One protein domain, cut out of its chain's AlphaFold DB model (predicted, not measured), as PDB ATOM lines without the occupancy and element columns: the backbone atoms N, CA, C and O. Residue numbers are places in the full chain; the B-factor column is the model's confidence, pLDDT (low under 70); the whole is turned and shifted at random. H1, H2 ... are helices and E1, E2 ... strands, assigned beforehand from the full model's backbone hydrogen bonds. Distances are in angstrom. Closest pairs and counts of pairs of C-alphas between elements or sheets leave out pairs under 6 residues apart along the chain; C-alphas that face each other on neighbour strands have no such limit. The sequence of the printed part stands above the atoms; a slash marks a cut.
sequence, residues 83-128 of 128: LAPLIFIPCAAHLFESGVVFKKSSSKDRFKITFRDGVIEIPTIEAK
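This is residues 83 to 128 of the 128 residues of an uncharacterized protein of Kingdonia uniflora (UniProt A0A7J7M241). There is little regular structure here: a tail, residues 83 to 91, sticks out and leads into a short helix, H1, which only grazes a small sheet of three short strands. The 46 printed residues have H1, E1, E2 and E3 in that order; the mixed sheet runs E1, E3, E2. The class is mixed, with 17 residues in named elements, under half. The whole is loose, radius of gyration of the C-alphas 13.2 A, spanning 38 by 24 by 18 A.

Find H1 at residues 92 to 97, with every O i to N i+4 pair within hydrogen-bond range; it only grazes the sheet, with residues 92 to 96. Its closest C-alphas to E1, residues 101 to 104, are those of Phe 96 and Phe 102, 7.8 A apart. E2, residues 114 to 116, and E3, residues 119 to 122, form a hairpin, antiparallel at 166 degrees; look for N 119 and O 116, 2.9 A. E3 is parallel to E1 at 30 degrees, with N 103 and O 120 at 2.8 A.

Find C-alpha 92 at (1.466, -6.310, -17.721), where H1 begins. E1 measures 10.2 A; E3, 9.7 A, ends at (0.622, -11.447, -6.312).

The printed part has no cut. Its farthest C-alphas, Leu 83 and Lys 128, are 41.6 A apart. Look for pLDDT under 70 at residues 83 to 87 and 126 to 128.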
ATOM      1  N   LEU A  83      10.705  17.019 -11.553       55.34
ATOM      2  CA  LEU A  83      10.949  17.018 -12.992       55.34
ATOM      3  C   LEU A  83      11.237  15.614 -13.556       55.34
ATOM      4  O   LEU A  83      11.796  15.506 -14.648       55.34
ATOM      5  N   ALA A  84      10.887  14.529 -12.853       61.69
ATOM      6  CA  ALA A  84      10.950  13.215 -13.485       61.69
ATOM      7  C   ALA A  84       9.997  13.212 -14.699       61.69
ATOM      8  O   ALA A  84       8.825  13.574 -14.541       61.69
ATOM      9  N   PRO A  85      10.465  12.836 -15.908       63.66
ATOM     10  CA  PRO A  85       9.579  12.617 -17.044       63.66
ATOM     11  C   PRO A  85       8.428  11.714 -16.606       63.66
ATOM     12  O   PRO A  85       8.623  10.863 -15.738       63.66
ATOM     13  N   LEU A  86       7.241  11.872 -17.194       63.00
ATOM     14  CA  LEU A  86       6.151  10.917 -17.002       63.00
ATOM     15  C   LEU A  86       6.626   9.544 -17.505       63.00
ATOM     16  O   LEU A  86       6.476   9.217 -18.681       63.00
ATOM     17  N   ILE A  87       7.262   8.764 -16.630       69.19
ATOM     18  CA  ILE A  87       7.682   7.402 -16.925       69.19
ATOM     19  C   ILE A  87       6.392   6.608 -16.992       69.19
ATOM     20  O   ILE A  87       5.722   6.379 -15.984       69.19
ATOM     21  N   PHE A  88       6.018   6.237 -18.211       73.06
ATOM     22  CA  PHE A  88       4.868   5.385 -18.417       73.06
ATOM     23  C   PHE A  88       5.169   4.034 -17.777       73.06
ATOM     24  O   PHE A  88       6.122   3.353 -18.161       73.06
ATOM     25  N   ILE A  89       4.375   3.662 -16.776       78.38
ATOM     26  CA  ILE A  89       4.493   2.347 -16.156       78.38
ATOM     27  C   ILE A  89       4.141   1.317 -17.241       78.38
ATOM     28  O   ILE A  89       3.054   1.407 -17.824       78.38
ATOM     29  N   PRO A  90       5.039   0.366 -17.559       80.50
ATOM     30  CA  PRO A  90       4.769  -0.638 -18.577       80.50
ATOM     31  C   PRO A  90       3.550  -1.473 -18.181       80.50
ATOM     32  O   PRO A  90       3.369  -1.834 -17.017       80.50
ATOM     33  N   CYS A  91       2.700  -1.789 -19.159       88.31
ATOM     34  CA  CYS A  91       1.567  -2.673 -18.925       88.31
ATOM     35  C   CYS A  91       2.046  -4.102 -18.616       88.31
ATOM     36  O   CYS A  91       3.185  -4.479 -18.900       88.31
ATOM     37  N   ALA A  92       1.148  -4.926 -18.071       88.69
ATOM     38  CA  ALA A  92       1.466  -6.310 -17.721       88.69
ATOM     39  C   ALA A  92       1.998  -7.130 -18.912       88.69
ATOM     40  O   ALA A  92       2.864  -7.981 -18.721       88.69
ATOM     41  N   ALA A  93       1.534  -6.843 -20.136       91.94
ATOM     42  CA  ALA A  93       2.016  -7.500 -21.348       91.94
ATOM     43  C   ALA A  93       3.499  -7.193 -21.622       91.94
ATOM     44  O   ALA A  93       4.279  -8.121 -21.799       91.94
ATOM     45  N   HIS A  94       3.918  -5.925 -21.550       93.12
ATOM     46  CA  HIS A  94       5.328  -5.556 -21.729       93.12
ATOM     47  C   HIS A  94       6.236  -6.176 -20.657       93.12
ATOM     48  O   HIS A  94       7.360  -6.577 -20.955       93.12
ATOM     49  N   LEU A  95       5.760  -6.278 -19.409       91.81
ATOM     50  CA  LEU A  95       6.505  -6.968 -18.351       91.81
ATOM     51  C   LEU A  95       6.691  -8.452 -18.691       91.81
ATOM     52  O   LEU A  95       7.806  -8.964 -18.609       91.81
ATOM     53  N   PHE A  96       5.624  -9.120 -19.127       91.94
ATOM     54  CA  PHE A  96       5.677 -10.517 -19.550       91.94
ATOM     55  C   PHE A  96       6.640 -10.736 -20.728       91.94
ATOM     56  O   PHE A  96       7.485 -11.628 -20.674       91.94
ATOM     57  N   GLU A  97       6.572  -9.886 -21.754       94.88
ATOM     58  CA  GLU A  97       7.473  -9.924 -22.919       94.88
ATOM     59  C   GLU A  97       8.942  -9.689 -22.542       94.88
ATOM     60  O   GLU A  97       9.843 -10.228 -23.179       94.88
ATOM     61  N   SER A  98       9.184  -8.945 -21.462       92.88
ATOM     62  CA  SER A  98      10.522  -8.708 -20.908       92.88
ATOM     63  C   SER A  98      11.043  -9.873 -20.049       92.88
ATOM     64  O   SER A  98      12.106  -9.757 -19.439       92.88
ATOM     65  N   GLY A  99      10.310 -10.990 -19.970       94.44
ATOM     66  CA  GLY A  99      10.687 -12.181 -19.203       94.44
ATOM     67  C   GLY A  99      10.222 -12.179 -17.745       94.44
ATOM     68  O   GLY A  99      10.628 -13.054 -16.979       94.44
ATOM     69  N   VAL A 100       9.368 -11.229 -17.343       95.31
ATOM     70  CA  VAL A 100       8.790 -11.217 -15.994       95.31
ATOM     71  C   VAL A 100       7.722 -12.300 -15.871       95.31
ATOM     72  O   VAL A 100       6.773 -12.367 -16.652       95.31
ATOM     73  N   VAL A 101       7.843 -13.131 -14.840       95.81
ATOM     74  CA  VAL A 101       6.904 -14.217 -14.555       95.81
ATOM     75  C   VAL A 101       5.935 -13.791 -13.461       95.81
ATOM     76  O   VAL A 101       6.343 -13.421 -12.364       95.81
ATOM     77  N   PHE A 102       4.638 -13.911 -13.722       93.50
ATOM     78  CA  PHE A 102       3.597 -13.669 -12.726       93.50
ATOM     79  C   PHE A 102       3.218 -14.974 -12.026       93.50
ATOM     80  O   PHE A 102       2.886 -15.965 -12.679       93.50
ATOM     81  N   LYS A 103       3.245 -14.981 -10.692       94.75
ATOM     82  CA  LYS A 103       2.829 -16.122  -9.870       94.75
ATOM     83  C   LYS A 103       1.832 -15.697  -8.805       94.75
ATOM     84  O   LYS A 103       1.864 -14.584  -8.286       94.75
ATOM     85  N   LYS A 104       0.960 -16.631  -8.438       93.25
ATOM     86  CA  LYS A 104       0.098 -16.486  -7.269       93.25
ATOM     87  C   LYS A 104       0.941 -16.624  -6.000       93.25
ATOM     88  O   LYS A 104       1.631 -17.624  -5.828       93.25
ATOM     89  N   SER A 105       0.841 -15.646  -5.107       90.75
ATOM     90  CA  SER A 105       1.435 -15.714  -3.775       90.75
ATOM     91  C   SER A 105       0.604 -16.615  -2.856       90.75
ATOM     92  O   SER A 105      -0.627 -16.646  -2.937       90.75
ATOM     93  N   SER A 106       1.278 -17.317  -1.944       87.38
ATOM     94  CA  SER A 106       0.664 -18.032  -0.815       87.38
ATOM     95  C   SER A 106       0.424 -17.128   0.403       87.38
ATOM     96  O   SER A 106      -0.111 -17.582   1.417       87.38
ATOM     97  N   SER A 107       0.823 -15.854   0.316       83.56
ATOM     98  CA  SER A 107       0.608 -14.857   1.361       83.56
ATOM     99  C   SER A 107      -0.878 -14.691   1.679       83.56
ATOM    100  O   SER A 107      -1.707 -14.553   0.782       83.56
ATOM    101  N   LYS A 108      -1.199 -14.647   2.976       80.50
ATOM    102  CA  LYS A 108      -2.532 -14.275   3.476       80.50
ATOM    103  C   LYS A 108      -2.754 -12.761   3.482       80.50
ATOM    104  O   LYS A 108      -3.894 -12.314   3.539       80.50
ATOM    105  N   ASP A 109      -1.669 -11.988   3.433       78.31
ATOM    106  CA  ASP A 109      -1.727 -10.539   3.284       78.31
ATOM    107  C   ASP A 109      -2.079 -10.191   1.833       78.31
ATOM    108  O   ASP A 109      -1.338 -10.532   0.904       78.31
ATOM    109  N   ARG A 110      -3.222  -9.517   1.671       75.31
ATOM    110  CA  ARG A 110      -3.814  -9.128   0.385       75.31
ATOM    111  C   ARG A 110      -3.036  -8.019  -0.326       75.31
ATOM    112  O   ARG A 110      -3.252  -7.834  -1.520       75.31
ATOM    113  N   PHE A 111      -2.145  -7.314   0.369       77.50
ATOM    114  CA  PHE A 111      -1.350  -6.218  -0.195       77.50
ATOM    115  C   PHE A 111       0.126  -6.589  -0.397       77.50
ATOM    116  O   PHE A 111       0.893  -5.810  -0.963       77.50
ATOM    117  N   LYS A 112       0.537  -7.795   0.014       83.44
ATOM    118  CA  LYS A 112       1.927  -8.253  -0.082       83.44
ATOM    119  C   LYS A 112       2.287  -8.708  -1.495       83.44
ATOM    120  O   LYS A 112       2.229  -9.896  -1.808       83.44
ATOM    121  N   ILE A 113       2.707  -7.759  -2.322       88.75
ATOM    122  CA  ILE A 113       3.282  -8.003  -3.649       88.75
ATOM    123  C   ILE A 113       4.805  -7.994  -3.527       88.75
ATOM    124  O   ILE A 113       5.375  -7.100  -2.902       88.75
ATOM    125  N   THR A 114       5.481  -8.981  -4.115       91.94
ATOM    126  CA  THR A 114       6.952  -9.030  -4.109       91.94
ATOM    127  C   THR A 114       7.503  -9.278  -5.498       91.94
ATOM    128  O   THR A 114       6.916 -10.047  -6.256       91.94
ATOM    129  N   PHE A 115       8.655  -8.680  -5.796       92.88
ATOM    130  CA  PHE A 115       9.422  -8.931  -7.009       92.88
ATOM    131  C   PHE A 115      10.810  -9.455  -6.645       92.88
ATOM    132  O   PHE A 115      11.561  -8.768  -5.951       92.88
ATOM    133  N   ARG A 116      11.138 -10.679  -7.070       94.19
ATOM    134  CA  ARG A 116      12.457 -11.303  -6.870       94.19
ATOM    135  C   ARG A 116      12.816 -12.147  -8.080       94.19
ATOM    136  O   ARG A 116      11.978 -12.911  -8.549       94.19
ATOM    137  N   ASP A 117      14.040 -11.991  -8.574       94.38
ATOM    138  CA  ASP A 117      14.606 -12.810  -9.655       94.38
ATOM    139  C   ASP A 117      13.692 -12.917 -10.893       94.38
ATOM    140  O   ASP A 117      13.492 -13.990 -11.456       94.38
ATOM    141  N   GLY A 118      13.078 -11.796 -11.293       93.06
ATOM    142  CA  GLY A 118      12.167 -11.747 -12.443       93.06
ATOM    143  C   GLY A 118      10.761 -12.294 -12.174       93.06
ATOM    144  O   GLY A 118       9.948 -12.346 -13.091       93.06
ATOM    145  N   VAL A 119      10.432 -12.675 -10.938       96.25
ATOM    146  CA  VAL A 119       9.115 -13.202 -10.562       96.25
ATOM    147  C   VAL A 119       8.346 -12.176  -9.736       96.25
ATOM    148  O   VAL A 119       8.805 -11.764  -8.670       96.25
ATOM    149  N   ILE A 120       7.156 -11.794 -10.206       95.12
ATOM    150  CA  ILE A 120       6.171 -11.031  -9.431       95.12
ATOM    151  C   ILE A 120       5.201 -12.018  -8.781       95.12
ATOM    152  O   ILE A 120       4.447 -12.709  -9.470       95.12
ATOM    153  N   GLU A 121       5.183 -12.060  -7.452       95.19
ATOM    154  CA  GLU A 121       4.198 -12.820  -6.680       95.19
ATOM    155  C   GLU A 121       3.061 -11.907  -6.216       95.19
ATOM    156  O   GLU A 121       3.297 -10.933  -5.498       95.19
ATOM    157  N   ILE A 122       1.827 -12.234  -6.611       93.06
ATOM    158  CA  ILE A 122       0.622 -11.447  -6.312       93.06
ATOM    159  C   ILE A 122      -0.347 -12.297  -5.475       93.06
ATOM    160  O   ILE A 122      -0.679 -13.417  -5.881       93.06
ATOM    161  N   PRO A 123      -0.812 -11.822  -4.306       89.12
ATOM    162  CA  PRO A 123      -1.797 -12.533  -3.498       89.12
ATOM    163  C   PRO A 123      -3.148 -12.594  -4.218       89.12
ATOM    164  O   PRO A 123      -3.489 -11.743  -5.036       89.12
ATOM    165  N   THR A 124      -3.940 -13.628  -3.933       83.69
ATOM    166  CA  THR A 124      -5.267 -13.762  -4.557       83.69
ATOM    167  C   THR A 124      -6.262 -12.843  -3.868       83.69
ATOM    168  O   THR A 124      -6.379 -12.859  -2.644       83.69
ATOM    169  N   ILE A 125      -7.014 -12.085  -4.659       76.38
ATOM    170  CA  ILE A 125      -8.147 -11.309  -4.167       76.38
ATOM    171  C   ILE A 125      -9.396 -12.163  -4.368       76.38
ATOM    172  O   ILE A 125      -9.766 -12.482  -5.495       76.38
ATOM    173  N   GLU A 126     -10.031 -12.571  -3.275       65.06
ATOM    174  CA  GLU A 126     -11.332 -13.236  -3.334       65.06
ATOM    175  C   GLU A 126     -12.418 -12.175  -3.538       65.06
ATOM    176  O   GLU A 126     -12.598 -11.294  -2.692       65.06
ATOM    177  N   ALA A 127     -13.132 -12.248  -4.661       52.72
ATOM    178  CA  ALA A 127     -14.356 -11.483  -4.856       52.72
ATOM    179  C   ALA A 127     -15.454 -12.101  -3.976       52.72
ATOM    180  O   ALA A 127     -15.715 -13.300  -4.071       52.72
ATOM    181  N   LYS A 128     -16.055 -11.291  -3.103       44.75
ATOM    182  CA  LYS A 128     -17.162 -11.689  -2.229       44.75
ATOM    183  C   LYS A 128     -18.436 -10.958  -2.625       44.75
ATOM    184  O   LYS A 128     -18.338  -9.750  -2.949       44.75
TER     185      LYS A 128